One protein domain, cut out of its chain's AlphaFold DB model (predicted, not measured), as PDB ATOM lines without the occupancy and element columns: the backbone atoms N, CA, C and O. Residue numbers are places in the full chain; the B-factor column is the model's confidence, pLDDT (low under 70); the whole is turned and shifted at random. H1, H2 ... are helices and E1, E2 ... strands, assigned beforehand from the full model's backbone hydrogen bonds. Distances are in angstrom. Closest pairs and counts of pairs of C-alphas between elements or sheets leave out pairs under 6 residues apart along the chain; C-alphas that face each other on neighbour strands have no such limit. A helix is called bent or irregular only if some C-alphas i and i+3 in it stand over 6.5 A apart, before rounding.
ATOM      1  N   CYS A  27       6.336  53.966  91.133       95.69
ATOM      2  CA  CYS A  27       5.833  55.166  90.453       95.69
ATOM      3  C   CYS A  27       4.544  54.901  89.671       95.69
ATOM      4  O   CYS A  27       3.595  55.676  89.780       95.69
ATOM      5  N   ARG A  28       4.482  53.771  88.958       96.62
ATOM      6  CA  ARG A  28       3.300  53.339  88.207       96.62
ATOM      7  C   ARG A  28       2.095  53.158  89.119       96.62
ATOM      8  O   ARG A  28       1.011  53.626  88.801       96.62
ATOM      9  N   ASP A  29       2.275  52.505  90.261       95.88
ATOM     10  CA  ASP A  29       1.193  52.259  91.219       95.88
ATOM     11  C   ASP A  29       0.579  53.557  91.756       95.88
ATOM     12  O   ASP A  29      -0.643  53.717  91.743       95.88
ATOM     13  N   GLY A  30       1.428  54.498  92.183       95.38
ATOM     14  CA  GLY A  30       0.981  55.812  92.642       95.38
ATOM     15  C   GLY A  30       0.279  56.605  91.538       95.38
ATOM     16  O   GLY A  30      -0.769  57.203  91.782       95.38
ATOM     17  N   ALA A  31       0.808  56.557  90.311       97.81
ATOM     18  CA  ALA A  31       0.195  57.214  89.164       97.81
ATOM     19  C   ALA A  31      -1.195  56.641  88.843       97.81
ATOM     20  O   ALA A  31      -2.158  57.392  88.709       97.81
ATOM     21  N   VAL A  32      -1.341  55.316  88.795       97.31
ATOM     22  CA  VAL A  32      -2.637  54.676  88.521       97.31
ATOM     23  C   VAL A  32      -3.654  54.970  89.623       97.31
ATOM     24  O   VAL A  32      -4.806  55.277  89.318       97.31
ATOM     25  N   LEU A  33      -3.246  54.946  90.897       96.00
ATOM     26  CA  LEU A  33      -4.143  55.285  92.005       96.00
ATOM     27  C   LEU A  33      -4.632  56.739  91.921       96.00
ATOM     28  O   LEU A  33      -5.830  56.983  92.052       96.00
ATOM     29  N   LEU A  34      -3.725  57.691  91.677       96.56
ATOM     30  CA  LEU A  34      -4.080  59.104  91.531       96.56
ATOM     31  C   LEU A  34      -4.974  59.337  90.302       96.56
ATOM     32  O   LEU A  34      -5.974  60.043  90.403       96.56
ATOM     33  N   CYS A  35      -4.661  58.709  89.166       97.88
ATOM     34  CA  CYS A  35      -5.482  58.777  87.956       97.88
ATOM     35  C   CYS A  35      -6.915  58.287  88.224       97.88
ATOM     36  O   CYS A  35      -7.877  58.969  87.872       97.88
ATOM     37  N   ALA A  36      -7.067  57.153  88.918       96.56
ATOM     38  CA  ALA A  36      -8.376  56.624  89.294       96.56
ATOM     39  C   ALA A  36      -9.165  57.584  90.204       96.56
ATOM     40  O   ALA A  36     -10.349  57.804  89.964       96.56
ATOM     41  N   MET A  37      -8.516  58.201  91.201       95.94
ATOM     42  CA  MET A  37      -9.149  59.182  92.102       95.94
ATOM     43  C   MET A  37      -9.605  60.459  91.378       95.94
ATOM     44  O   MET A  37     -10.667  61.013  91.674       95.94
ATOM     45  N   LEU A  38      -8.809  60.936  90.419       97.62
ATOM     46  CA  LEU A  38      -9.160  62.095  89.598       97.62
ATOM     47  C   LEU A  38     -10.362  61.785  88.703       97.62
ATOM     48  O   LEU A  38     -11.345  62.527  88.726       97.62
ATOM     49  N   ARG A  39     -10.332  60.642  88.005       96.88
ATOM     50  CA  ARG A  39     -11.446  60.183  87.162       96.88
ATOM     51  C   ARG A  39     -12.727  59.984  87.969       96.88
ATOM     52  O   ARG A  39     -13.783  60.430  87.532       96.88
ATOM     53  N   SER A  40     -12.650  59.402  89.172       96.75
ATOM     54  CA  SER A  40     -13.825  59.255  90.049       96.75
ATOM     55  C   SER A  40     -14.405  60.593  90.513       96.75
ATOM     56  O   SER A  40     -15.567  60.654  90.896       96.75
ATOM     57  N   SER A  41     -13.605  61.660  90.467       96.31
ATOM     58  CA  SER A  41     -14.017  63.029  90.798       96.31
ATOM     59  C   SER A  41     -14.440  63.838  89.563       96.31
ATOM     60  O   SER A  41     -14.636  65.046  89.662       96.31
ATOM     61  N   GLY A  42     -14.557  63.202  88.390       96.88
ATOM     62  CA  GLY A  42     -14.942  63.855  87.137       96.88
ATOM     63  C   GLY A  42     -13.824  64.647  86.451       96.88
ATOM     64  O   GLY A  42     -14.097  65.359  85.490       96.88
ATOM     65  N   VAL A  43     -12.573  64.533  86.910       97.75
ATOM     66  CA  VAL A  43     -11.417  65.178  86.273       97.75
ATOM     67  C   VAL A  43     -10.825  64.222  85.233       97.75
ATOM     68  O   VAL A  43     -10.362  63.139  85.609       97.75
ATOM     69  N   PRO A  44     -10.788  64.592  83.936       97.06
ATOM     70  CA  PRO A  44     -10.092  63.795  82.937       97.06
ATOM     71  C   PRO A  44      -8.622  63.635  83.326       97.06
ATOM     72  O   PRO A  44      -7.918  64.615  83.567       97.06
ATOM     73  N   ALA A  45      -8.160  62.392  83.400       97.69
ATOM     74  CA  ALA A  45      -6.791  62.057  83.762       97.69
ATOM     75  C   ALA A  45      -6.303  60.846  82.969       97.69
ATOM     76  O   ALA A  45      -7.105  60.017  82.523       97.69
ATOM     77  N   ARG A  46      -4.988  60.743  82.792       97.19
ATOM     78  CA  ARG A  46      -4.312  59.649  82.093       97.19
ATOM     79  C   ARG A  46      -2.951  59.371  82.715       97.19
ATOM     80  O   ARG A  46      -2.275  60.279  83.194       97.19
ATOM     81  N   VAL A  47      -2.556  58.107  82.713       98.00
ATOM     82  CA  VAL A  47      -1.239  57.681  83.192       98.00
ATOM     83  C   VAL A  47      -0.265  57.776  82.027       98.00
ATOM     84  O   VAL A  47      -0.588  57.330  80.926       98.00
ATOM     85  N   ARG A  48       0.908  58.365  82.260       98.00
ATOM     86  CA  ARG A  48       1.939  58.551  81.237       98.00
ATOM     87  C   ARG A  48       3.215  57.828  81.616       98.00
ATOM     88  O   ARG A  48       3.728  58.018  82.719       98.00
ATOM     89  N   TYR A  49       3.736  57.040  80.686       98.25
ATOM     90  CA  TYR A  49       5.023  56.363  80.804       98.25
ATOM     91  C   TYR A  49       6.057  57.168  80.035       98.25
ATOM     92  O   TYR A  49       5.785  57.677  78.951       98.25
ATOM     93  N   GLY A  50       7.249  57.313  80.594       97.38
ATOM     94  CA  GLY A  50       8.274  58.127  79.967       97.38
ATOM     95  C   GLY A  50       9.544  58.183  80.788       97.38
ATOM     96  O   GLY A  50       9.942  57.204  81.421       97.38
ATOM     97  N   PHE A  51      10.193  59.339  80.753       97.50
ATOM     98  CA  PHE A  51      11.444  59.597  81.436       97.50
ATOM     99  C   PHE A  51      11.386  60.920  82.182       97.50
ATOM    100  O   PHE A  51      10.945  61.929  81.640       97.50
ATOM    101  N   ALA A  52      11.897  60.934  83.408       96.94
ATOM    102  CA  ALA A  52      12.122  62.162  84.155       96.94
ATOM    103  C   ALA A  52      13.616  62.424  84.315       96.94
ATOM    104  O   ALA A  52      14.422  61.496  84.459       96.94
ATOM    105  N   HIS A  53      13.983  63.700  84.354       95.88
ATOM    106  CA  HIS A  53      15.281  64.077  84.891       95.88
ATOM    107  C   HIS A  53      15.366  63.642  86.359       95.88
ATOM    108  O   HIS A  53      14.386  63.742  87.102       95.88
ATOM    109  N   LEU A  54      16.517  63.116  86.782       93.69
ATOM    110  CA  LEU A  54      16.723  62.702  88.169       93.69
ATOM    111  C   LEU A  54      16.390  63.866  89.117       93.69
ATOM    112  O   LEU A  54      16.873  64.978  88.926       93.69
ATOM    113  N   LEU A  55      15.524  63.598  90.101       94.06
ATOM    114  CA  LEU A  55      14.982  64.592  91.040       94.06
ATOM    115  C   LEU A  55      14.319  65.818  90.381       94.06
ATOM    116  O   LEU A  55      14.157  66.843  91.032       94.06
ATOM    117  N   TYR A  56      13.885  65.708  89.121       95.25
ATOM    118  CA  TYR A  56      13.320  66.817  88.346       95.25
ATOM    119  C   TYR A  56      14.275  68.017  88.216       95.25
ATOM    120  O   TYR A  56      13.842  69.162  88.099       95.25
ATOM    121  N   GLU A  57      15.583  67.763  88.199       93.31
ATOM    122  CA  GLU A  57      16.601  68.785  87.958       93.31
ATOM    123  C   GLU A  57      17.054  68.773  86.489       93.31
ATOM    124  O   GLU A  57      17.537  67.744  86.003       93.31
ATOM    125  N   PRO A  58      16.965  69.900  85.759       91.06
ATOM    126  CA  PRO A  58      17.433  69.967  84.380       91.06
ATOM    127  C   PRO A  58      18.876  69.474  84.232       91.06
ATOM    128  O   PRO A  58      19.729  69.765  85.068       91.06
ATOM    129  N   ARG A  59      19.171  68.801  83.114       87.38
ATOM    130  CA  ARG A  59      20.508  68.271  82.759       87.38
ATOM    131  C   ARG A  59      21.004  67.092  83.602       87.38
ATOM    132  O   ARG A  59      22.042  66.533  83.255       87.38
ATOM    133  N   GLN A  60      20.282  66.672  84.641       92.19
ATOM    134  CA  GLN A  60      20.565  65.392  85.288       92.19
ATOM    135  C   GLN A  60      20.225  64.217  84.366       92.19
ATOM    136  O   GLN A  60      19.468  64.359  83.401       92.19
ATOM    137  N   ILE A  61      20.761  63.037  84.683       92.88
ATOM    138  CA  ILE A  61      20.465  61.807  83.942       92.88
ATOM    139  C   ILE A  61      18.957  61.525  83.897       92.88
ATOM    140  O   ILE A  61      18.224  61.800  84.851       92.88
ATOM    141  N   LEU A  62      18.503  60.956  82.783       95.19
ATOM    142  CA  LEU A  62      17.123  60.519  82.620       95.19
ATOM    143  C   LEU A  62      16.941  59.118  83.214       95.19
ATOM    144  O   LEU A  62      17.767  58.224  83.012       95.19
ATOM    145  N   HIS A  63      15.829  58.912  83.907       95.00
ATOM    146  CA  HIS A  63      15.385  57.604  84.378       95.00
ATOM    147  C   HIS A  63      13.956  57.360  83.910       95.00
ATOM    148  O   HIS A  63      13.191  58.310  83.761       95.00
ATOM    149  N   ASP A  64      13.620  56.100  83.647       95.12
ATOM    150  CA  ASP A  64      12.244  55.719  83.347       95.12
ATOM    151  C   ASP A  64      11.351  56.047  84.541       95.12
ATOM    152  O   ASP A  64      11.724  55.852  85.701       95.12
ATOM    153  N   HIS A  65      10.191  56.615  84.244       97.25
ATOM    154  CA  HIS A  65       9.275  57.097  85.256       97.25
ATOM    155  C   HIS A  65       7.838  57.101  84.732       97.25
ATOM    156  O   HIS A  65       7.602  57.125  83.523       97.25
ATOM    157  N   VAL A  66       6.880  57.064  85.655       98.31
ATOM    158  CA  VAL A  66       5.446  57.047  85.362       98.31
ATOM    159  C   VAL A  66       4.764  58.122  86.198       98.31
ATOM    160  O   VAL A  66       4.970  58.191  87.412       98.31
ATOM    161  N   VAL A  67       3.972  58.962  85.541       98.25
ATOM    162  CA  VAL A  67       3.290  60.124  86.134       98.25
ATOM    163  C   VAL A  67       1.817  60.142  85.738       98.25
ATOM    164  O   VAL A  67       1.362  59.318  84.940       98.25
ATOM    165  N   VAL A  68       1.061  61.087  86.293       98.44
ATOM    166  CA  VAL A  68      -0.314  61.363  85.868       98.44
ATOM    167  C   VAL A  68      -0.347  62.684  85.133       98.44
ATOM    168  O   VAL A  68       0.196  63.674  85.614       98.44
ATOM    169  N   GLU A  69      -1.038  62.710  84.006       98.19
ATOM    170  CA  GLU A  69      -1.538  63.948  83.430       98.19
ATOM    171  C   GLU A  69      -3.018  64.098  83.749       98.19
ATOM    172  O   GLU A  69      -3.785  63.145  83.625       98.19
ATOM    173  N   TYR A  70      -3.425  65.297  84.149       98.19
ATOM    174  CA  TYR A  70      -4.822  65.634  84.394       98.19
ATOM    175  C   TYR A  70      -5.200  66.917  83.666       98.19
ATOM    176  O   TYR A  70      -4.360  67.787  83.433       98.19
ATOM    177  N   TRP A  71      -6.464  67.020  83.277       97.62
ATOM    178  CA  TRP A  71      -6.979  68.182  82.576       97.62
ATOM    179  C   TRP A  71      -7.267  69.309  83.568       97.62
ATOM    180  O   TRP A  71      -8.082  69.153  84.476       97.62
ATOM    181  N   SER A  72      -6.607  70.455  83.391       96.06
ATOM    182  CA  SER A  72      -6.793  71.640  84.241       96.06
ATOM    183  C   SER A  72      -8.083  72.414  83.949       96.06
ATOM    184  O   SER A  72      -8.424  73.326  84.698       96.06
ATOM    185  N   GLY A  73      -8.765  72.084  82.849       95.00
ATOM    186  CA  GLY A  73      -9.799  72.910  82.220       95.00
ATOM    187  C   GLY A  73      -9.319  73.537  80.908       95.00
ATOM    188  O   GLY A  73     -10.121  73.700  79.994       95.00
ATOM    189  N   GLU A  74      -8.015  73.795  80.786       93.69
ATOM    190  CA  GLU A  74      -7.411  74.466  79.624       93.69
ATOM    191  C   GLU A  74      -6.324  73.621  78.948       93.69
ATOM    192  O   GLU A  74      -6.151  73.680  77.733       93.69
ATOM    193  N   ASN A  75      -5.575  72.845  79.734       95.38
ATOM    194  CA  ASN A  75      -4.439  72.066  79.260       95.38
ATOM    195  C   ASN A  75      -4.173  70.853  80.161       95.38
ATOM    196  O   ASN A  75      -4.572  70.812  81.328       95.38
ATOM    197  N   TRP A  76      -3.416  69.886  79.649       97.19
ATOM    198  CA  TRP A  76      -2.863  68.811  80.471       97.19
ATOM    199  C   TRP A  76      -1.791  69.349  81.424       97.19
ATOM    200  O   TRP A  76      -0.891  70.083  81.008       97.19
ATOM    201  N   ARG A  77      -1.879  68.975  82.702       98.12
ATOM    202  CA  ARG A  77      -0.868  69.234  83.736       98.12
ATOM    203  C   ARG A  77      -0.317  67.928  84.273       98.12
ATOM    204  O   ARG A  77      -1.068  66.974  84.456       98.12
ATOM    205  N   ILE A  78       0.979  67.912  84.561       98.44
ATOM    206  CA  ILE A  78       1.681  66.730  85.059       98.44
ATOM    207  C   ILE A  78       1.717  66.769  86.590       98.44
ATOM    208  O   ILE A  78       2.140  67.762  87.183       98.44
ATOM    209  N   ALA A  79       1.326  65.666  87.222       98.25
ATOM    210  CA  ALA A  79       1.419  65.445  88.658       98.25
ATOM    211  C   ALA A  79       2.214  64.167  88.982       98.25
ATOM    212  O   ALA A  79       2.041  63.131  88.332       98.25
ATOM    213  N   ASP A  80       3.040  64.213  90.034       97.25
ATOM    214  CA  ASP A  80       3.687  63.026  90.620       97.25
ATOM    215  C   ASP A  80       3.300  62.880  92.099       97.25
ATOM    216  O   ASP A  80       3.743  63.628  92.975       97.25
ATOM    217  N   SER A  81       2.500  61.848  92.375       91.75
ATOM    218  CA  SER A  81       2.025  61.480  93.716       91.75
ATOM    219  C   SER A  81       3.141  61.162  94.726       91.75
ATOM    220  O   SER A  81       2.902  61.194  95.934       91.75
ATOM    221  N   ARG A  82       4.372  60.884  94.276       90.75
ATOM    222  CA  ARG A  82       5.510  60.573  95.158       90.75
ATOM    223  C   ARG A  82       6.161  61.813  95.770       90.75
ATOM    224  O   ARG A  82       6.895  61.695  96.754       90.75
ATOM    225  N   LEU A  83       5.885  63.004  95.236       93.31
ATOM    226  CA  LEU A  83       6.485  64.272  95.662       93.31
ATOM    227  C   LEU A  83       5.825  64.855  96.926       93.31
ATOM    228  O   LEU A  83       5.476  66.038  96.996       93.31
ATOM    229  N   SER A  84       5.688  64.026  97.965       89.62
ATOM    230  CA  SER A  84       5.211  64.459  99.284       89.62
ATOM    231  C   SER A  84       6.048  65.620  99.836       89.62
ATOM    232  O   SER A  84       7.234  65.753  99.525       89.62
ATOM    233  N   GLN A  85       5.463  66.441 100.713       90.88
ATOM    234  CA  GLN A  85       6.178  67.554 101.349       90.88
ATOM    235  C   GLN A  85       7.476  67.097 102.035       90.88
ATOM    236  O   GLN A  85       8.517  67.725 101.860       90.88
ATOM    237  N   ALA A  86       7.437  65.974 102.762       90.12
ATOM    238  CA  ALA A  86       8.612  65.419 103.429       90.12
ATOM    239  C   ALA A  86       9.706  64.996 102.434       90.12
ATOM    240  O   ALA A  86      10.887  65.251 102.674       90.12
ATOM    241  N   PHE A  87       9.322  64.385 101.307       91.69
ATOM    242  CA  PHE A  87      10.259  64.030 100.240       91.69
ATOM    243  C   PHE A  87      10.890  65.284  99.628       91.69
ATOM    244  O   PHE A  87      12.114  65.393  99.579       91.69
ATOM    245  N   ARG A  88      10.069  66.265  99.230       95.31
ATOM    246  CA  ARG A  88      10.560  67.511  98.628       95.31
ATOM    247  C   ARG A  88      11.502  68.262  99.564       95.31
ATOM    248  O   ARG A  88      12.582  68.650  99.136       95.31
ATOM    249  N   HIS A  89      11.164  68.366 100.848       94.50
ATOM    250  CA  HIS A  89      12.034  68.987 101.844       94.50
ATOM    251  C   HIS A  89      13.374  68.257 101.984       94.50
ATOM    252  O   HIS A  89      14.429  68.886 101.933       94.50
ATOM    253  N   ARG A  90      13.350  66.923 102.114       94.88
ATOM    254  CA  ARG A  90      14.562  66.100 102.260       94.88
ATOM    255  C   ARG A  90      15.519  66.228 101.071       94.88
ATOM    256  O   ARG A  90      16.724  66.111 101.264       94.88
ATOM    257  N   HIS A  91      14.984  66.436  99.873       93.88
ATOM    258  CA  HIS A  91      15.752  66.484  98.629       93.88
ATOM    259  C   HIS A  91      15.935  67.903  98.071       93.88
ATOM    260  O   HIS A  91      16.404  68.049  96.951       93.88
ATOM    261  N   GLY A  92      15.577  68.952  98.823       94.69
ATOM    262  CA  GLY A  92      15.744  70.340  98.372       94.69
ATOM    263  C   GLY A  92      14.795  70.772  97.243       94.69
ATOM    264  O   GLY A  92      15.006  71.812  96.632       94.69
ATOM    265  N   LEU A  93      13.717  70.027  96.991       94.94
ATOM    266  CA  LEU A  93      12.752  70.252  95.906       94.94
ATOM    267  C   LEU A  93      11.556  71.117  96.342       94.94
ATOM    268  O   LEU A  93      10.442  70.950  95.851       94.94
ATOM    269  N   ASN A  94      11.742  72.016  97.310       93.06
ATOM    270  CA  ASN A  94      10.634  72.783  97.897       93.06
ATOM    271  C   ASN A  94       9.938  73.714  96.887       93.06
ATOM    272  O   ASN A  94       8.745  73.976  97.031       93.06
ATOM    273  N   SER A  95      10.667  74.178  95.867       92.88
ATOM    274  CA  SER A  95      10.151  75.007  94.770       92.88
ATOM    275  C   SER A  95       9.452  74.210  93.664       92.88
ATOM    276  O   SER A  95       8.773  74.808  92.835       92.88
ATOM    277  N   LEU A  96       9.604  72.882  93.637       95.50
ATOM    278  CA  LEU A  96       8.935  72.023  92.664       95.50
ATOM    279  C   LEU A  96       7.460  71.875  93.046       95.50
ATOM    280  O   LEU A  96       7.150  71.392  94.142       95.50
ATOM    281  N   ASP A  97       6.568  72.263  92.137       96.44
ATOM    282  CA  ASP A  97       5.130  72.043  92.270       96.44
ATOM    283  C   ASP A  97       4.785  70.587  91.891       96.44
ATOM    284  O   ASP A  97       4.930  70.207  90.725       96.44
ATOM    285  N   PRO A  98       4.336  69.747  92.845       95.81
ATOM    286  CA  PRO A  98       4.058  68.338  92.586       95.81
ATOM    287  C   PRO A  98       2.817  68.100  91.716       95.81
ATOM    288  O   PRO A  98       2.625  66.971  91.264       95.81
ATOM    289  N   VAL A  99       1.976  69.121  91.500       97.06
ATOM    290  CA  VAL A  99       0.749  69.031  90.688       97.06
ATOM    291  C   VAL A  99       0.825  69.843  89.393       97.06
ATOM    292  O   VAL A  99      -0.172  69.952  88.676       97.06
ATOM    293  N   ASN A 100       1.988  70.420  89.085       97.25
ATOM    294  CA  ASN A 100       2.238  71.144  87.843       97.25
ATOM    295  C   ASN A 100       3.718  71.043  87.439       97.25
ATOM    296  O   ASN A 100       4.443  72.037  87.348       97.25
ATOM    297  N   ILE A 101       4.182  69.812  87.237       97.56
ATOM    298  CA  ILE A 101       5.557  69.536  86.818       97.56
ATOM    299  C   ILE A 101       5.753  70.048  85.388       97.56
ATOM    300  O   ILE A 101       4.938  69.797  84.503       97.56
ATOM    301  N   SER A 102       6.862  70.754  85.155       95.88
ATOM    302  CA  SER A 102       7.204  71.264  83.826       95.88
ATOM    303  C   SER A 102       7.362  70.120  82.807       95.88
ATOM    304  O   SER A 102       8.104  69.174  83.090       95.88
ATOM    305  N   PRO A 103       6.796  70.239  81.589       92.94
ATOM    306  CA  PRO A 103       7.021  69.301  80.479       92.94
ATOM    307  C   PRO A 103       8.482  69.201  80.008       92.94
ATOM    308  O   PRO A 103       8.824  68.395  79.153       92.94
ATOM    309  N   GLN A 104       9.378  70.043  80.531       94.00
ATOM    310  CA  GLN A 104      10.818  69.909  80.292       94.00
ATOM    311  C   GLN A 104      11.489  68.936  81.270       94.00
ATOM    312  O   GLN A 104      12.609  68.501  81.020       94.00
ATOM    313  N   LEU A 105      10.838  68.624  82.394       96.69
ATOM    314  CA  LEU A 105      11.388  67.795  83.469       96.69
ATOM    315  C   LEU A 105      10.907  66.341  83.407       96.69
ATOM    316  O   LEU A 105      11.570  65.457  83.954       96.69
ATOM    317  N   PHE A 106       9.789  66.100  82.725       97.44
ATOM    318  CA  PHE A 106       9.287  64.786  82.350       97.44
ATOM    319  C   PHE A 106       8.956  64.789  80.859       97.44
ATOM    320  O   PHE A 106       8.318  65.716  80.379       97.44
ATOM    321  N   LEU A 107       9.383  63.743  80.160       96.56
ATOM    322  CA  LEU A 107       9.140  63.517  78.744       96.56
ATOM    323  C   LEU A 107       8.425  62.180  78.599       96.56
ATOM    324  O   LEU A 107       8.948  61.150  79.027       96.56
ATOM    325  N   SER A 108       7.246  62.189  77.998       97.19
ATOM    326  CA  SER A 108       6.491  60.974  77.705       97.19
ATOM    327  C   SER A 108       7.216  60.054  76.719       97.19
ATOM    328  O   SER A 108       8.174  60.452  76.050       97.19
ATOM    329  N   GLY A 109       6.751  58.808  76.613       97.12
ATOM    330  CA  GLY A 109       7.299  57.805  75.705       97.12
ATOM    331  C   GLY A 109       7.363  58.303  74.261       97.12
ATOM    332  O   GLY A 109       8.427  58.231  73.644       97.12
ATOM    333  N   GLY A 110       6.281  58.916  73.771       96.69
ATOM    334  CA  GLY A 110       6.236  59.497  72.426       96.69
ATOM    335  C   GLY A 110       7.172  60.694  72.237       96.69
ATOM    336  O   GLY A 110       7.830  60.815  71.205       96.69
ATOM    337  N   GLU A 111       7.305  61.575  73.232       96.50
ATOM    338  CA  GLU A 111       8.239  62.710  73.156       96.50
ATOM    339  C   GLU A 111       9.698  62.250  73.145       96.50
ATOM    340  O   GLU A 111      10.497  62.747  72.352       96.50
ATOM    341  N   ILE A 112      10.048  61.281  73.995       96.44
ATOM    342  CA  ILE A 112      11.379  60.673  74.011       96.44
ATOM    343  C   ILE A 112      11.679  59.994  72.681       96.44
ATOM    344  O   ILE A 112      12.766  60.194  72.135       96.44
ATOM    345  N   TRP A 113      10.723  59.226  72.157       97.75
ATOM    346  CA  TRP A 113      10.857  58.562  70.870       97.75
ATOM    347  C   TRP A 113      11.191  59.571  69.767       97.75
ATOM    348  O   TRP A 113      12.245  59.455  69.142       97.75
ATOM    349  N   LYS A 114      10.388  60.634  69.619       97.44
ATOM    350  CA  LYS A 114      10.628  61.696  68.627       97.44
ATOM    351  C   LYS A 114      11.989  62.357  68.772       97.44
ATOM    352  O   LYS A 114      12.715  62.473  67.792       97.44
ATOM    353  N   ARG A 115      12.381  62.747  69.988       97.00
ATOM    354  CA  ARG A 115      13.682  63.400  70.214       97.00
ATOM    355  C   ARG A 115      14.852  62.503  69.829       97.00
ATOM    356  O   ARG A 115      15.834  62.986  69.270       97.00
ATOM    357  N   VAL A 116      14.761  61.201  70.107       97.44
ATOM    358  CA  VAL A 116      15.784  60.236  69.682       97.44
ATOM    359  C   VAL A 116      15.803  60.096  68.163       97.44
ATOM    360  O   VAL A 116      16.874  60.135  67.559       97.44
ATOM    361  N   ARG A 117      14.631  59.971  67.537       97.38
ATOM    362  CA  ARG A 117      14.490  59.791  66.086       97.38
ATOM    363  C   ARG A 117      14.942  61.012  65.284       97.38
ATOM    364  O   ARG A 117      15.577  60.837  64.249       97.38
ATOM    365  N   ASN A 118      14.737  62.214  65.816       97.31
ATOM    366  CA  ASN A 118      15.183  63.478  65.224       97.31
ATOM    367  C   ASN A 118      16.651  63.825  65.531       97.31
ATOM    368  O   ASN A 118      17.159  64.838  65.054       97.31
ATOM    369  N   GLY A 119      17.349  63.022  66.343       96.81
ATOM    370  CA  GLY A 119      18.739  63.283  66.737       96.81
ATOM    371  C   GLY A 119      18.917  64.385  67.791       96.81
ATOM    372  O   GLY A 119      20.045  64.787  68.071       96.81
ATOM    373  N   GLU A 120      17.833  64.852  68.410       96.88
ATOM    374  CA  GLU A 120      17.838  65.861  69.478       96.88
ATOM    375  C   GLU A 120      18.300  65.283  70.827       96.88
ATOM    376  O   GLU A 120      18.804  66.007  71.686       96.88
ATOM    377  N   LEU A 121      18.136  63.970  71.021       95.25
ATOM    378  CA  LEU A 121      18.566  63.246  72.214       95.25
ATOM    379  C   LEU A 121      19.292  61.951  71.815       95.25
ATOM    380  O   LEU A 121      18.684  61.081  71.194       95.25
ATOM    381  N   PRO A 122      20.569  61.749  72.184       95.88
ATOM    382  CA  PRO A 122      21.250  60.497  71.878       95.88
ATOM    383  C   PRO A 122      20.640  59.339  72.680       95.88
ATOM    384  O   PRO A 122      20.489  59.438  73.900       95.88
ATOM    385  N   ALA A 123      20.350  58.214  72.019       96.56
ATOM    386  CA  ALA A 123      19.684  57.063  72.634       96.56
ATOM    387  C   ALA A 123      20.405  56.563  73.899       96.56
ATOM    388  O   ALA A 123      19.755  56.254  74.896       96.56
ATOM    389  N   ARG A 124      21.746  56.563  73.927       95.75
ATOM    390  CA  ARG A 124      22.542  56.191  75.114       95.75
ATOM    391  C   ARG A 124      22.189  56.965  76.385       95.75
ATOM    392  O   ARG A 124      22.366  56.405  77.466       95.75
ATOM    393  N   ALA A 125      21.640  58.180  76.295       94.25
ATOM    394  CA  ALA A 125      21.161  58.931  77.462       94.25
ATOM    395  C   ALA A 125      20.018  58.211  78.207       94.25
ATOM    396  O   ALA A 125      19.800  58.448  79.392       94.25
ATOM    397  N   LEU A 126      19.319  57.295  77.531       95.00
ATOM    398  CA  LEU A 126      18.206  56.504  78.061       95.00
ATOM    399  C   LEU A 126      18.655  55.148  78.616       95.00
ATOM    400  O   LEU A 126      17.860  54.406  79.192       95.00
ATOM    401  N   SER A 127      19.934  54.805  78.475       90.88
ATOM    402  CA  SER A 127      20.470  53.495  78.853       90.88
ATOM    403  C   SER A 127      20.873  53.381  80.332       90.88
ATOM    404  O   SER A 127      21.582  52.447  80.717       90.88
ATOM    405  N   ALA A 128      20.405  54.313  81.172       82.31
ATOM    406  CA  ALA A 128      20.847  54.472  82.557       82.31
ATOM    407  C   ALA A 128      22.388  54.522  82.625       82.31
ATOM    408  O   ALA A 128      23.022  55.226  81.843       82.31
ATOM    409  N   MET A 129      23.005  53.744  83.515       79.19
ATOM    410  CA  MET A 129      24.463  53.700  83.686       79.19
ATOM    411  C   MET A 129      25.201  52.894  82.596       79.19
ATOM    412  O   MET A 129      26.418  52.763  82.671       79.19
ATOM    413  N   ARG A 130      24.507  52.316  81.599       83.81
ATOM    414  CA  ARG A 130      25.140  51.444  80.586       83.81
ATOM    415  C   ARG A 130      25.857  52.208  79.469       83.81
ATOM    416  O   ARG A 130      26.775  51.657  78.875       83.81
ATOM    417  N   GLY A 131      25.420  53.426  79.147       83.81
ATOM    418  CA  GLY A 131      25.993  54.241  78.068       83.81
ATOM    419  C   GLY A 131      25.879  53.639  76.657       83.81
ATOM    420  O   GLY A 131      26.719  53.926  75.812       83.81
ATOM    421  N   ASN A 132      24.869  52.802  76.390       92.50
ATOM    422  CA  ASN A 132      24.724  52.028  75.151       92.50
ATOM    423  C   ASN A 132      23.499  52.484  74.332       92.50
ATOM    424  O   ASN A 132      22.377  52.467  74.838       92.50
ATOM    425  N   ASP A 133      23.701  52.853  73.062       94.88
ATOM    426  CA  ASP A 133      22.631  53.360  72.189       94.88
ATOM    427  C   ASP A 133      21.570  52.310  71.838       94.88
ATOM    428  O   ASP A 133      20.384  52.628  71.858       94.88
ATOM    429  N   GLN A 134      21.959  51.057  71.585       95.62
ATOM    430  CA  GLN A 134      21.010  49.973  71.296       95.62
ATOM    431  C   GLN A 134      20.070  49.730  72.480       95.62
ATOM    432  O   GLN A 134      18.853  49.677  72.315       95.62
ATOM    433  N   TYR A 135      20.626  49.684  73.691       95.38
ATOM    434  CA  TYR A 135      19.856  49.552  74.921       95.38
ATOM    435  C   TYR A 135      18.977  50.778  75.172       95.38
ATOM    436  O   TYR A 135      17.836  50.650  75.609       95.38
ATOM    437  N   GLY A 136      19.501  51.971  74.900       96.56
ATOM    438  CA  GLY A 136      18.747  53.211  75.003       96.56
ATOM    439  C   GLY A 136      17.527  53.238  74.085       96.56
ATOM    440  O   GLY A 136      16.425  53.536  74.539       96.56
ATOM    441  N   LEU A 137      17.709  52.854  72.821       97.12
ATOM    442  CA  LEU A 137      16.647  52.801  71.819       97.12
ATOM    443  C   LEU A 137      15.644  51.671  72.102       97.12
ATOM    444  O   LEU A 137      14.441  51.877  71.970       97.12
ATOM    445  N   TRP A 138      16.116  50.515  72.579       96.69
ATOM    446  CA  TRP A 138      15.264  49.451  73.125       96.69
ATOM    447  C   TRP A 138      14.377  49.969  74.267       96.69
ATOM    448  O   TRP A 138      13.171  49.726  74.276       96.69
ATOM    449  N   LYS A 139      14.947  50.733  75.210       96.12
ATOM    450  CA  LYS A 139      14.181  51.282  76.338       96.12
ATOM    451  C   LYS A 139      13.191  52.355  75.883       96.12
ATOM    452  O   LYS A 139      12.065  52.364  76.368       96.12
ATOM    453  N   ALA A 140      13.585  53.213  74.940       97.12
ATOM    454  CA  ALA A 140      12.700  54.205  74.332       97.12
ATOM    455  C   ALA A 140      11.480  53.541  73.677       97.12
ATOM    456  O   ALA A 140      10.354  53.931  73.969       97.12
ATOM    457  N   ARG A 141      11.703  52.493  72.868       96.75
ATOM    458  CA  ARG A 141      10.641  51.693  72.242       96.75
ATOM    459  C   ARG A 141       9.668  51.151  73.289       96.75
ATOM    460  O   ARG A 141       8.469  51.362  73.172       96.75
ATOM    461  N   ASN A 142      10.176  50.458  74.309       96.69
ATOM    462  CA  ASN A 142       9.320  49.806  75.304       96.69
ATOM    463  C   ASN A 142       8.492  50.817  76.107       96.69
ATOM    464  O   ASN A 142       7.302  50.603  76.306       96.69
ATOM    465  N   LEU A 143       9.093  51.930  76.538       96.94
ATOM    466  CA  LEU A 143       8.371  52.966  77.283       96.94
ATOM    467  C   LEU A 143       7.341  53.686  76.407       96.94
ATOM    468  O   LEU A 143       6.281  54.036  76.915       96.94
ATOM    469  N   HIS A 144       7.612  53.862  75.110       97.62
ATOM    470  CA  HIS A 144       6.622  54.365  74.152       97.62
ATOM    471  C   HIS A 144       5.446  53.397  73.999       97.62
ATOM    472  O   HIS A 144       4.301  53.806  74.148       97.62
ATOM    473  N   ILE A 145       5.704  52.097  73.839       97.25
ATOM    474  CA  ILE A 145       4.650  51.068  73.795       97.25
ATOM    475  C   ILE A 145       3.823  51.054  75.091       97.25
ATOM    476  O   ILE A 145       2.598  50.961  75.029       97.25
ATOM    477  N   TYR A 146       4.451  51.182  76.265       97.62
ATOM    478  CA  TYR A 146       3.724  51.282  77.534       97.62
ATOM    479  C   TYR A 146       2.880  52.555  77.633       97.62
ATOM    480  O   TYR A 146       1.753  52.492  78.117       97.62
ATOM    481  N   ASP A 147       3.397  53.695  77.164       97.69
ATOM    482  CA  ASP A 147       2.659  54.961  77.149       97.69
ATOM    483  C   ASP A 147       1.429  54.858  76.240       97.69
ATOM    484  O   ASP A 147       0.318  55.159  76.670       97.69
ATOM    485  N   LEU A 148       1.599  54.325  75.026       96.56
ATOM    486  CA  LEU A 148       0.505  54.071  74.085       96.56
ATOM    487  C   LEU A 148      -0.522  53.079  74.642       96.56
ATOM    488  O   LEU A 148      -1.724  53.312  74.528       96.56
ATOM    489  N   SER A 149      -0.067  52.012  75.302       95.56
ATOM    490  CA  SER A 149      -0.957  51.040  75.950       95.56
ATOM    491  C   SER A 149      -1.782  51.694  77.050       95.56
ATOM    492  O   SER A 149      -2.994  51.494  77.111       95.56
ATOM    493  N   SER A 150      -1.148  52.541  77.864       95.75
ATOM    494  CA  SER A 150      -1.796  53.287  78.945       95.75
ATOM    495  C   SER A 150      -2.858  54.247  78.415       95.75
ATOM    496  O   SER A 150      -3.977  54.295  78.928       95.75
ATOM    497  N   LEU A 151      -2.543  54.962  77.332       94.81
ATOM    498  CA  LEU A 151      -3.499  55.809  76.615       94.81
ATOM    499  C   LEU A 151      -4.640  55.004  75.974       94.81
ATOM    500  O   LEU A 151      -5.727  55.542  75.791       94.81
ATOM    501  N   SER A 152      -4.412  53.718  75.705       92.69
ATOM    502  CA  SER A 152      -5.377  52.783  75.113       92.69
ATOM    503  C   SER A 152      -6.113  51.916  76.147       92.69
ATOM    504  O   SER A 152      -6.785  50.954  75.779       92.69
ATOM    505  N   GLY A 153      -6.002  52.243  77.441       90.50
ATOM    506  CA  GLY A 153      -6.757  51.593  78.520       90.50
ATOM    507  C   GLY A 153      -6.072  50.395  79.183       90.50
ATOM    508  O   GLY A 153      -6.699  49.708  79.986       90.50
ATOM    509  N   VAL A 154      -4.796  50.143  78.887       93.19
ATOM    510  CA  VAL A 154      -3.987  49.114  79.552       93.19
ATOM    511  C   VAL A 154      -2.802  49.777  80.232       93.19
ATOM    512  O   VAL A 154      -1.857  50.186  79.570       93.19
ATOM    513  N   GLU A 155      -2.797  49.848  81.561       94.62
ATOM    514  CA  GLU A 155      -1.634  50.344  82.298       94.62
ATOM    515  C   GLU A 155      -0.712  49.157  82.673       94.62
ATOM    516  O   GLU A 155      -0.992  48.451  83.639       94.62
ATOM    517  N   PRO A 156       0.385  48.854  81.964       94.75
ATOM    518  CA  PRO A 156       1.240  47.703  82.290       94.75
ATOM    519  C   PRO A 156       2.111  47.944  83.537       94.75
ATOM    520  O   PRO A 156       2.348  49.081  83.958       94.75
ATOM    521  N   LEU A 157       2.653  46.890  84.142       94.94
ATOM    522  CA  LEU A 157       3.831  47.015  85.005       94.94
ATOM    523  C   LEU A 157       5.075  47.269  84.138       94.94
ATOM    524  O   LEU A 157       5.143  46.856  82.986       94.94
ATOM    525  N   LEU A 158       6.108  47.910  84.693       92.88
ATOM    526  CA  LEU A 158       7.343  48.206  83.939       92.88
ATOM    527  C   LEU A 158       8.129  46.948  83.522       92.88
ATOM    528  O   LEU A 158       9.015  47.023  82.671       92.88
ATOM    529  N   TRP A 159       7.809  45.805  84.126       93.44
ATOM    530  CA  TRP A 159       8.391  44.494  83.848       93.44
ATOM    531  C   TRP A 159       7.417  43.551  83.122       93.44
ATOM    532  O   TRP A 159       7.694  42.356  83.025       93.44
ATOM    533  N   ASP A 160       6.287  44.057  82.632       95.44
ATOM    534  CA  ASP A 160       5.396  43.310  81.747       95.44
ATOM    535  C   ASP A 160       5.917  43.328  80.310       95.44
ATOM    536  O   ASP A 160       6.583  44.263  79.891       95.44
ATOM    537  N   ALA A 161       5.636  42.293  79.529       95.38
ATOM    538  CA  ALA A 161       6.082  42.197  78.150       95.38
ATOM    539  C   ALA A 161       5.117  41.366  77.306       95.38
ATOM    540  O   ALA A 161       4.521  40.387  77.763       95.38
ATOM    541  N   TRP A 162       5.017  41.748  76.041       95.19
ATOM    542  CA  TRP A 162       4.243  41.079  75.003       95.19
ATOM    543  C   TRP A 162       4.828  41.417  73.630       95.19
ATOM    544  O   TRP A 162       5.679  42.307  73.520       95.19
ATOM    545  N   GLY A 163       4.385  40.692  72.598       93.69
ATOM    546  CA  GLY A 163       4.706  40.973  71.197       93.69
ATOM    547  C   GLY A 163       6.189  41.261  70.964       93.69
ATOM    548  O   GLY A 163       7.066  40.507  71.407       93.69
ATOM    549  N   VAL A 164       6.481  42.405  70.339       92.31
ATOM    550  CA  VAL A 164       7.852  42.828  70.009       92.31
ATOM    551  C   VAL A 164       8.796  42.861  71.219       92.31
ATOM    552  O   VAL A 164       9.988  42.609  71.063       92.31
ATOM    553  N   MET A 165       8.302  43.110  72.436       94.38
ATOM    554  CA  MET A 165       9.137  43.137  73.646       94.38
ATOM    555  C   MET A 165       9.604  41.744  74.083       94.38
ATOM    556  O   MET A 165      10.613  41.634  74.781       94.38
ATOM    557  N   LEU A 166       8.890  40.690  73.676       93.25
ATOM    558  CA  LEU A 166       9.291  39.298  73.882       93.25
ATOM    559  C   LEU A 166      10.151  38.783  72.726       93.25
ATOM    560  O   LEU A 166      11.143  38.096  72.970       93.25
ATOM    561  N   PHE A 167       9.796  39.125  71.485       91.06
ATOM    562  CA  PHE A 167      10.530  38.682  70.296       91.06
ATOM    563  C   PHE A 167      11.901  39.357  70.166       91.06
ATOM    564  O   PHE A 167      12.854  38.739  69.695       91.06
ATOM    565  N   GLN A 168      12.015  40.615  70.604       92.06
ATOM    566  CA  GLN A 168      13.257  41.386  70.621       92.06
ATOM    567  C   GLN A 168      13.690  41.617  72.076       92.06
ATOM    568  O   GLN A 168      13.229  42.575  72.717       92.06
ATOM    569  N   PRO A 169      14.560  40.735  72.613       84.06
ATOM    570  CA  PRO A 169      14.890  40.701  74.029       84.06
ATOM    571  C   PRO A 169      15.650  41.952  74.475       84.06
ATOM    572  O   PRO A 169      15.970  42.852  73.696       84.06
ATOM    573  N   GLN A 170      15.937  42.012  75.774       90.00
ATOM    574  CA  GLN A 170      16.564  43.163  76.407       90.00
ATOM    575  C   GLN A 170      17.800  43.668  75.648       90.00
ATOM    576  O   GLN A 170      18.772  42.943  75.448       90.00
ATOM    577  N   GLY A 171      17.769  44.950  75.283       91.44
ATOM    578  CA  GLY A 171      18.858  45.625  74.585       91.44
ATOM    579  C   GLY A 171      18.796  45.543  73.060       91.44
ATOM    580  O   GLY A 171      19.567  46.243  72.413       91.44
ATOM    581  N   VAL A 172      17.880  44.755  72.487       95.25
ATOM    582  CA  VAL A 172      17.691  44.656  71.034       95.25
ATOM    583  C   VAL A 172      16.719  45.748  70.567       95.25
ATOM    584  O   VAL A 172      15.529  45.664  70.880       95.25
ATOM    585  N   PRO A 173      17.179  46.782  69.836       94.19
ATOM    586  CA  PRO A 173      16.313  47.856  69.344       94.19
ATOM    587  C   PRO A 173      15.357  47.333  68.255       94.19
ATOM    588  O   PRO A 173      15.547  46.203  67.796       94.19
ATOM    589  N   PRO A 174      14.362  48.125  67.804       94.12
ATOM    590  CA  PRO A 174      13.568  47.742  66.640       94.12
ATOM    591  C   PRO A 174      14.465  47.380  65.449       94.12
ATOM    592  O   PRO A 174      15.514  47.993  65.238       94.12
ATOM    593  N   GLN A 175      14.078  46.328  64.729       93.25
ATOM    594  CA  GLN A 175      14.894  45.706  63.676       93.25
ATOM    595  C   GLN A 175      14.312  45.926  62.277       93.25
ATOM    596  O   GLN A 175      15.056  45.901  61.302       93.25
ATOM    597  N   ALA A 176      12.997  46.130  62.182       92.75
ATOM    598  CA  ALA A 176      12.283  46.264  60.918       92.75
ATOM    599  C   ALA A 176      11.877  47.733  60.682       92.75
ATOM    600  O   ALA A 176      11.430  48.375  61.640       92.75
ATOM    601  N   PRO A 177      12.022  48.283  59.459       94.81
ATOM    602  CA  PRO A 177      11.616  49.655  59.138       94.81
ATOM    603  C   PRO A 177      10.173  49.975  59.536       94.81
ATOM    604  O   PRO A 177       9.914  51.027  60.110       94.81
ATOM    605  N   GLU A 178       9.260  49.024  59.357       94.62
ATOM    606  CA  GLU A 178       7.832  49.166  59.648       94.62
ATOM    607  C   GLU A 178       7.578  49.409  61.147       94.62
ATOM    608  O   GLU A 178       6.650  50.122  61.523       94.62
ATOM    609  N   GLN A 179       8.435  48.871  62.027       94.44
ATOM    610  CA  GLN A 179       8.362  49.135  63.469       94.44
ATOM    611  C   GLN A 179       8.723  50.586  63.784       94.44
ATOM    612  O   GLN A 179       8.098  51.198  64.649       94.44
ATOM    613  N   PHE A 180       9.735  51.133  63.104       96.31
ATOM    614  CA  PHE A 180      10.106  52.535  63.262       96.31
ATOM    615  C   PHE A 180       9.009  53.445  62.726       96.31
ATOM    616  O   PHE A 180       8.563  54.321  63.453       96.31
ATOM    617  N   GLU A 181       8.539  53.195  61.505       96.25
ATOM    618  CA  GLU A 181       7.495  53.992  60.853       96.25
ATOM    619  C   GLU A 181       6.202  54.020  61.671       96.25
ATOM    620  O   GLU A 181       5.618  55.085  61.867       96.25
ATOM    621  N   PHE A 182       5.786  52.874  62.221       96.19
ATOM    622  CA  PHE A 182       4.616  52.808  63.090       96.19
ATOM    623  C   PHE A 182       4.804  53.633  64.370       96.19
ATOM    624  O   PHE A 182       3.940  54.428  64.727       96.19
ATOM    625  N   LEU A 183       5.937  53.478  65.062       96.62
ATOM    626  CA  LEU A 183       6.196  54.205  66.308       96.62
ATOM    627  C   LEU A 183       6.395  55.711  66.083       96.62
ATOM    628  O   LEU A 183       5.967  56.496  66.931       96.62
ATOM    629  N   ASP A 184       7.003  56.097  64.956       97.62
ATOM    630  CA  ASP A 184       7.145  57.484  64.502       97.62
ATOM    631  C   ASP A 184       5.747  58.095  64.285       97.62
ATOM    632  O   ASP A 184       5.407  59.089  64.926       97.62
ATOM    633  N   MET A 185       4.888  57.429  63.502       96.56
ATOM    634  CA  MET A 185       3.503  57.854  63.255       96.56
ATOM    635  C   MET A 185       2.692  57.988  64.550       96.56
ATOM    636  O   MET A 185       2.055  59.016  64.775       96.56
ATOM    637  N   MET A 186       2.767  56.999  65.446       95.81
ATOM    638  CA  MET A 186       2.073  57.046  66.738       95.81
ATOM    639  C   MET A 186       2.586  58.170  67.648       95.81
ATOM    640  O   MET A 186       1.816  58.714  68.437       95.81
ATOM    641  N   ALA A 187       3.871  58.528  67.569       95.88
ATOM    642  CA  ALA A 187       4.434  59.616  68.368       95.88
ATOM    643  C   ALA A 187       4.035  61.013  67.854       95.88
ATOM    644  O   ALA A 187       4.071  61.985  68.621       95.88
ATOM    645  N   ASP A 188       3.657  61.115  66.579       94.31
ATOM    646  CA  ASP A 188       3.169  62.341  65.943       94.31
ATOM    647  C   ASP A 188       1.662  62.563  66.127       94.31
ATOM    648  O   ASP A 188       1.182  63.684  65.937       94.31
ATOM    649  N   LEU A 189       0.915  61.544  66.568       92.19
ATOM    650  CA  LEU A 189      -0.491  61.709  66.925       92.19
ATOM    651  C   LEU A 189      -0.636  62.677  68.104       92.19
ATOM    652  O   LEU A 189      -0.143  62.457  69.215       92.19
ATOM    653  N   ALA A 190      -1.340  63.774  67.850       79.75
ATOM    654  CA  ALA A 190      -1.598  64.791  68.848       79.75
ATOM    655  C   ALA A 190      -2.661  64.299  69.840       79.75
ATOM    656  O   ALA A 190      -3.718  63.826  69.440       79.75
ATOM    657  N   THR A 191      -2.386  64.445  71.137       85.81
ATOM    658  CA  THR A 191      -3.367  64.201  72.204       85.81
ATOM    659  C   THR A 191      -3.527  65.446  73.076       85.81
ATOM    660  O   THR A 191      -3.186  65.469  74.265       85.81
ATOM    661  N   VAL A 192      -3.968  66.526  72.429       87.12
ATOM    662  CA  VAL A 192      -4.066  67.884  72.981       87.12
ATOM    663  C   VAL A 192      -5.231  67.988  73.953       87.12
ATOM    664  O   VAL A 192      -5.095  68.620  74.997       87.12
ATOM    665  N   THR A 193      -6.349  67.341  73.641       89.12
ATOM    666  CA  THR A 193      -7.587  67.362  74.419       89.12
ATOM    667  C   THR A 193      -7.918  65.978  74.990       89.12
ATOM    668  O   THR A 193      -7.376  64.970  74.526       89.12
ATOM    669  N   PRO A 194      -8.810  65.885  75.995       84.94
ATOM    670  CA  PRO A 194      -9.315  64.604  76.496       84.94
ATOM    671  C   PRO A 194      -9.946  63.692  75.437       84.94
ATOM    672  O   PRO A 194      -9.908  62.479  75.609       84.94
ATOM    673  N   GLN A 195     -10.500  64.253  74.361       83.44
ATOM    674  CA  GLN A 195     -11.193  63.509  73.304       83.44
ATOM    675  C   GLN A 195     -10.240  62.903  72.262       83.44
ATOM    676  O   GLN A 195     -10.625  62.002  71.522       83.44
ATOM    677  N   ASP A 196      -8.987  63.358  72.207       84.06
ATOM    678  CA  ASP A 196      -8.045  62.958  71.153       84.06
ATOM    679  C   ASP A 196      -7.509  61.521  71.328       84.06
ATOM    680  O   ASP A 196      -6.942  60.943  70.399       84.06
ATOM    681  N   CYS A 197      -7.665  60.924  72.516       82.25
ATOM    682  CA  CYS A 197      -7.120  59.598  72.820       82.25
ATOM    683  C   CYS A 197      -7.842  58.455  72.085       82.25
ATOM    684  O   CYS A 197      -7.224  57.418  71.850       82.25
ATOM    685  N   ASP A 198      -9.106  58.629  71.688       85.38
ATOM    686  CA  ASP A 198      -9.911  57.544  71.105       85.38
ATOM    687  C   ASP A 198      -9.364  57.090  69.744       85.38
ATOM    688  O   ASP A 198      -9.233  55.892  69.477       85.38
ATOM    689  N   ALA A 199      -8.976  58.045  68.892       85.56
ATOM    690  CA  ALA A 199      -8.381  57.748  67.591       85.56
ATOM    691  C   ALA A 199      -7.018  57.052  67.737       85.56
ATOM    692  O   ALA A 199      -6.739  56.081  67.031       85.56
ATOM    693  N   LEU A 200      -6.196  57.512  68.689       91.44
ATOM    694  CA  LEU A 200      -4.914  56.889  69.019       91.44
ATOM    695  C   LEU A 200      -5.114  55.438  69.463       91.44
ATOM    696  O   LEU A 200      -4.442  54.546  68.945       91.44
ATOM    697  N   ALA A 201      -6.055  55.196  70.378       91.50
ATOM    698  CA  ALA A 201      -6.345  53.861  70.883       91.50
ATOM    699  C   ALA A 201      -6.841  52.926  69.772       91.50
ATOM    700  O   ALA A 201      -6.407  51.777  69.701       91.50
ATOM    701  N   GLY A 202      -7.695  53.417  68.868       90.44
ATOM    702  CA  GLY A 202      -8.174  52.645  67.720       90.44
ATOM    703  C   GLY A 202      -7.043  52.174  66.799       90.44
ATOM    704  O   GLY A 202      -7.003  51.002  66.430       90.44
ATOM    705  N   ILE A 203      -6.097  53.061  66.473       92.81
ATOM    706  CA  ILE A 203      -4.938  52.724  65.629       92.81
ATOM    707  C   ILE A 203      -3.988  51.775  66.370       92.81
ATOM    708  O   ILE A 203      -3.560  50.768  65.807       92.81
ATOM    709  N   PHE A 204      -3.674  52.067  67.636       93.94
ATOM    710  CA  PHE A 204      -2.733  51.269  68.421       93.94
ATOM    711  C   PHE A 204      -3.229  49.840  68.658       93.94
ATOM    712  O   PHE A 204      -2.476  48.885  68.480       93.94
ATOM    713  N   ASN A 205      -4.507  49.683  69.008       91.50
ATOM    714  CA  ASN A 205      -5.095  48.380  69.313       91.50
ATOM    715  C   ASN A 205      -5.242  47.475  68.077       91.50
ATOM    716  O   ASN A 205      -5.431  46.271  68.230       91.50
ATOM    717  N   ALA A 206      -5.133  48.026  66.863       90.88
ATOM    718  CA  ALA A 206      -5.124  47.255  65.621       90.88
ATOM    719  C   ALA A 206      -3.735  46.684  65.259       90.88
ATOM    720  O   ALA A 206      -3.630  45.875  64.338       90.88
ATOM    721  N   ALA A 207      -2.663  47.088  65.953       89.81
ATOM    722  CA  ALA A 207      -1.301  46.636  65.672       89.81
ATOM    723  C   ALA A 207      -0.953  45.358  66.459       89.81
ATOM    724  O   ALA A 207      -0.530  45.428  67.616       89.81
ATOM    725  N   GLU A 208      -1.093  44.191  65.816       80.31
ATOM    726  CA  GLU A 208      -0.991  42.860  66.448       80.31
ATOM    727  C   GLU A 208       0.282  42.641  67.295       80.31
ATOM    728  O   GLU A 208       0.198  42.093  68.392       80.31
ATOM    729  N   ASP A 209       1.448  43.118  66.846       82.81
ATOM    730  CA  ASP A 209       2.732  42.913  67.545       82.81
ATOM    731  C   ASP A 209       3.054  43.961  68.630       82.81
ATOM    732  O   ASP A 209       4.048  43.821  69.357       82.81
ATOM    733  N   MET A 210       2.253  45.024  68.730       88.06
ATOM    734  CA  MET A 210       2.491  46.171  69.622       88.06
ATOM    735  C   MET A 210       1.450  46.270  70.732       88.06
ATOM    736  O   MET A 210       1.767  46.702  71.843       88.06
ATOM    737  N   TYR A 211       0.222  45.859  70.445       89.75
ATOM    738  CA  TYR A 211      -0.882  45.854  71.387       89.75
ATOM    739  C   TYR A 211      -0.703  44.797  72.480       89.75
ATOM    740  O   TYR A 211      -0.216  43.696  72.223       89.75
ATOM    741  N   ALA A 212      -1.129  45.122  73.702       90.81
ATOM    742  CA  ALA A 212      -1.157  44.175  74.808       90.81
ATOM    743  C   ALA A 212      -2.306  43.165  74.617       90.81
ATOM    744  O   ALA A 212      -3.470  43.565  74.738       90.81
ATOM    745  N   PRO A 213      -2.029  41.873  74.351       91.56
ATOM    746  CA  PRO A 213      -3.061  40.842  74.264       91.56
ATOM    747  C   PRO A 213      -3.646  40.524  75.649       91.56
ATOM    748  O   PRO A 213      -3.167  41.001  76.675       91.56
ATOM    749  N   ASP A 214      -4.680  39.683  75.693       91.38
ATOM    750  CA  ASP A 214      -5.328  39.288  76.953       91.38
ATOM    751  C   ASP A 214      -4.399  38.529  77.903       91.38
ATOM    752  O   ASP A 214      -4.620  38.548  79.109       91.38
ATOM    753  N   GLU A 215      -3.357  37.878  77.385       94.19
ATOM    754  CA  GLU A 215      -2.334  37.207  78.183       94.19
ATOM    755  C   GLU A 215      -0.954  37.790  77.891       94.19
ATOM    756  O   GLU A 215      -0.449  37.713  76.773       94.19
ATOM    757  N   ILE A 216      -0.322  38.340  78.923       95.12
ATOM    758  CA  ILE A 216       1.010  38.941  78.854       95.12
ATOM    759  C   ILE A 216       1.989  38.189  79.759       95.12
ATOM    760  O   ILE A 216       1.593  37.433  80.649       95.12
ATOM    761  N   VAL A 217       3.287  38.411  79.564       96.38
ATOM    762  CA  VAL A 217       4.331  37.850  80.428       96.38
ATOM    763  C   VAL A 217       4.829  38.932  81.376       96.38
ATOM    764  O   VAL A 217       5.324  39.959  80.931       96.38
ATOM    765  N   SER A 218       4.767  38.688  82.680       95.50
ATOM    766  CA  SER A 218       5.322  39.573  83.703       95.50
ATOM    767  C   SER A 218       6.631  39.007  84.243       95.50
ATOM    768  O   SER A 218       6.685  37.857  84.678       95.50
ATOM    769  N   PHE A 219       7.690  39.812  84.250       94.56
ATOM    770  CA  PHE A 219       8.995  39.501  84.843       94.56
ATOM    771  C   PHE A 219       9.129  40.149  86.222       94.56
ATOM    772  O   PHE A 219      10.042  40.933  86.480       94.56
ATOM    773  N   SER A 220       8.186  39.844  87.113       90.38
ATOM    774  CA  SER A 220       8.106  40.494  88.418       90.38
ATOM    775  C   SER A 220       9.404  40.309  89.225       90.38
ATOM    776  O   SER A 220       9.883  39.179  89.351       90.38
ATOM    777  N   PRO A 221       9.901  41.356  89.909       88.19
ATOM    778  CA  PRO A 221      11.074  41.247  90.775       88.19
ATOM    779  C   PRO A 221      10.838  40.381  92.026       88.19
ATOM    780  O   PRO A 221      11.798  40.004  92.689       88.19
ATOM    781  N   VAL A 222       9.577  40.074  92.363       88.38
ATOM    782  CA  VAL A 222       9.203  39.282  93.547       88.38
ATOM    783  C   VAL A 222       9.000  37.805  93.202       88.38
ATOM    784  O   VAL A 222       9.634  36.942  93.799       88.38
ATOM    785  N   VAL A 223       8.114  37.510  92.246       90.75
ATOM    786  CA  VAL A 223       7.739  36.129  91.878       90.75
ATOM    787  C   VAL A 223       8.396  35.602  90.594       90.75
ATOM    788  O   VAL A 223       8.182  34.449  90.232       90.75
ATOM    789  N   GLY A 224       9.209  36.407  89.906       93.62
ATOM    790  CA  GLY A 224       9.844  36.029  88.643       93.62
ATOM    791  C   GLY A 224       8.891  36.030  87.443       93.62
ATOM    792  O   GLY A 224       7.880  36.736  87.426       93.62
ATOM    793  N   LYS A 225       9.251  35.254  86.410       95.56
ATOM    794  CA  LYS A 225       8.488  35.136  85.160       95.56
ATOM    795  C   LYS A 225       7.156  34.430  85.410       95.56
ATOM    796  O   LYS A 225       7.139  33.285  85.851       95.56
ATOM    797  N   SER A 226       6.056  35.077  85.048       96.06
ATOM    798  CA  SER A 226       4.704  34.521  85.129       96.06
ATOM    799  C   SER A 226       3.841  35.013  83.969       96.06
ATOM    800  O   SER A 226       4.126  36.054  83.381       96.06
ATOM    801  N   THR A 227       2.806  34.253  83.626       95.94
ATOM    802  CA  THR A 227       1.792  34.670  82.650       95.94
ATOM    803  C   THR A 227       0.643  35.322  83.406       95.94
ATOM    804  O   THR A 227       0.138  34.738  84.366       95.94
ATOM    805  N   ILE A 228       0.245  36.521  82.993       93.69
ATOM    806  CA  ILE A 228      -0.827  37.297  83.615       93.69
ATOM    807  C   ILE A 228      -1.929  37.504  82.587       93.69
ATOM    808  O   ILE A 228      -1.662  37.937  81.468       93.69
ATOM    809  N   ARG A 229      -3.172  37.236  82.991       93.00
ATOM    810  CA  ARG A 229      -4.349  37.570  82.194       93.00
ATOM    811  C   ARG A 229      -4.825  38.976  82.539       93.00
ATOM    812  O   ARG A 229      -5.131  39.255  83.700       93.00
ATOM    813  N   LEU A 230      -4.877  39.856  81.546       88.25
ATOM    814  CA  LEU A 230      -5.393  41.209  81.690       88.25
ATOM    815  C   LEU A 230      -6.916  41.174  81.837       88.25
ATOM    816  O   LEU A 230      -7.626  40.531  81.067       88.25
TER     817      LEU A 230
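This is residues 27 to 230 of the 236 residues of the protein "TGc domain-containing protein" of Phyllobacterium salinisoli (UniProt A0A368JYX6). A strongly twisted sheet, E3 E2 E1 E4, curled like part of a barrel, has H1 over one face and H3 over the opposite face; the long H5 runs along E1 and is the hub of a helical group in which H3, H4 and H8 pack on H5, and H7 packs on H3. Away from this sheet lies a separate hairpin, E5 and E6, with residues 160 to 161 paired beside E5, while H2 and H7 mark opposite ends of the domain. The printed part has 204 residues with eight named helices and six named strands, in the order H1 E1 E2 E3 H2 E4 H3 H4 H5 H6 H7 H8 E5 E6. Both sheets are antiparallel, and the class is mixed, helices and strands. The whole is compact and rounded, with a radius of gyration of the C-alphas of 16.5 A and spans of 44 by 39 by 38 A.

H1, residues 27 to 40, begins at C-alpha 27 (5.833, 55.166, 90.453) and is 20.1 A long. E1, residues 45 to 53, is 22.2 A long and bends by 71 degrees at residue 50; E2, residues 62 to 71, is 25.3 A long and bends by 65 degrees at residue 65. E3 is residues 76 to 79, H2 residues 85 to 90, E4 residues 106 to 108, H3 residues 109 to 117 and H4 residues 123 to 126. H5, residues 133 to 151, is the longest helix at 26.6 A, from C-alpha 133 (22.631, 53.360, 72.189) to C-alpha 151 (-3.499, 55.809, 76.615). H6 is residues 164 to 167; H7, residues 177 to 188, is 16.7 A long; H8, residues 194 to 205, is 18.2 A long and only just irregular, with C-alphas 194 and 197 6.6 A apart. E5, residues 215 to 220, is 15.0 A long, and E6, residues 224 to 229, is 15.7 A long and ends at C-alpha 229 (-4.349, 37.570, 82.194).

E1, E2 and E3 form a meander, each strand the antiparallel neighbour of the one before, with N 48 and O 67 at 2.9 A and N 77 and O 70 at 2.8 A. E4 is the antiparallel neighbour of E1, with N 51 and O 107 at 2.8 A. H1 is on the sheet at a height of 8.2 A, along the strands, at 3 degrees to E2 on the local plane; its closest C-alphas to E2 are those of Arg 28 and Val 66, 5.1 A. H3 is on the opposite face from H1. H5 is on the sheet at a height of 8.2 A; the closest C-alphas of H5 and E1 are those of Asp 147 and Tyr 49, 4.6 A. H5 touches H3 at a shallow tilt of 34 degrees, only just short of steep, opposite ways, the closest C-alphas being those of His 144 and Gly 109, 3.8 A. With residues 133 to 140 alone it touches H4, closest at C-alphas 133 and 124, 4.1 A. With residues 148 to 151 alone it touches H8 at a steep tilt of 62 degrees, closest at C-alphas 151 and 197, 6.5 A. H7, with residues 183 to 188 alone, touches H3 at a steep tilt of 58 degrees, closest at C-alphas 187 and 110, 4.4 A. H6 is close to H5 but not clearly touching, with C-alphas 165 and 142 6.9 A apart. H2 is not on the sheet. The hairpin E5 and E6 has N 218 and O 226 at 2.8 A. Every O i to N i+4 pair is within hydrogen-bond range in H1, H2, H3, H5 and H7, and 5 of 8 are in H8; H4 and H6 are too short for such a pair.

The C-alphas farthest apart are those of Ala 86 and Pro 177, 47.1 A. The printed part has no cut. The links from H2 to E4 and from H5 to H6 are long. No printed residue has a pLDDT under 70, and the mean of the printed part is 94.0.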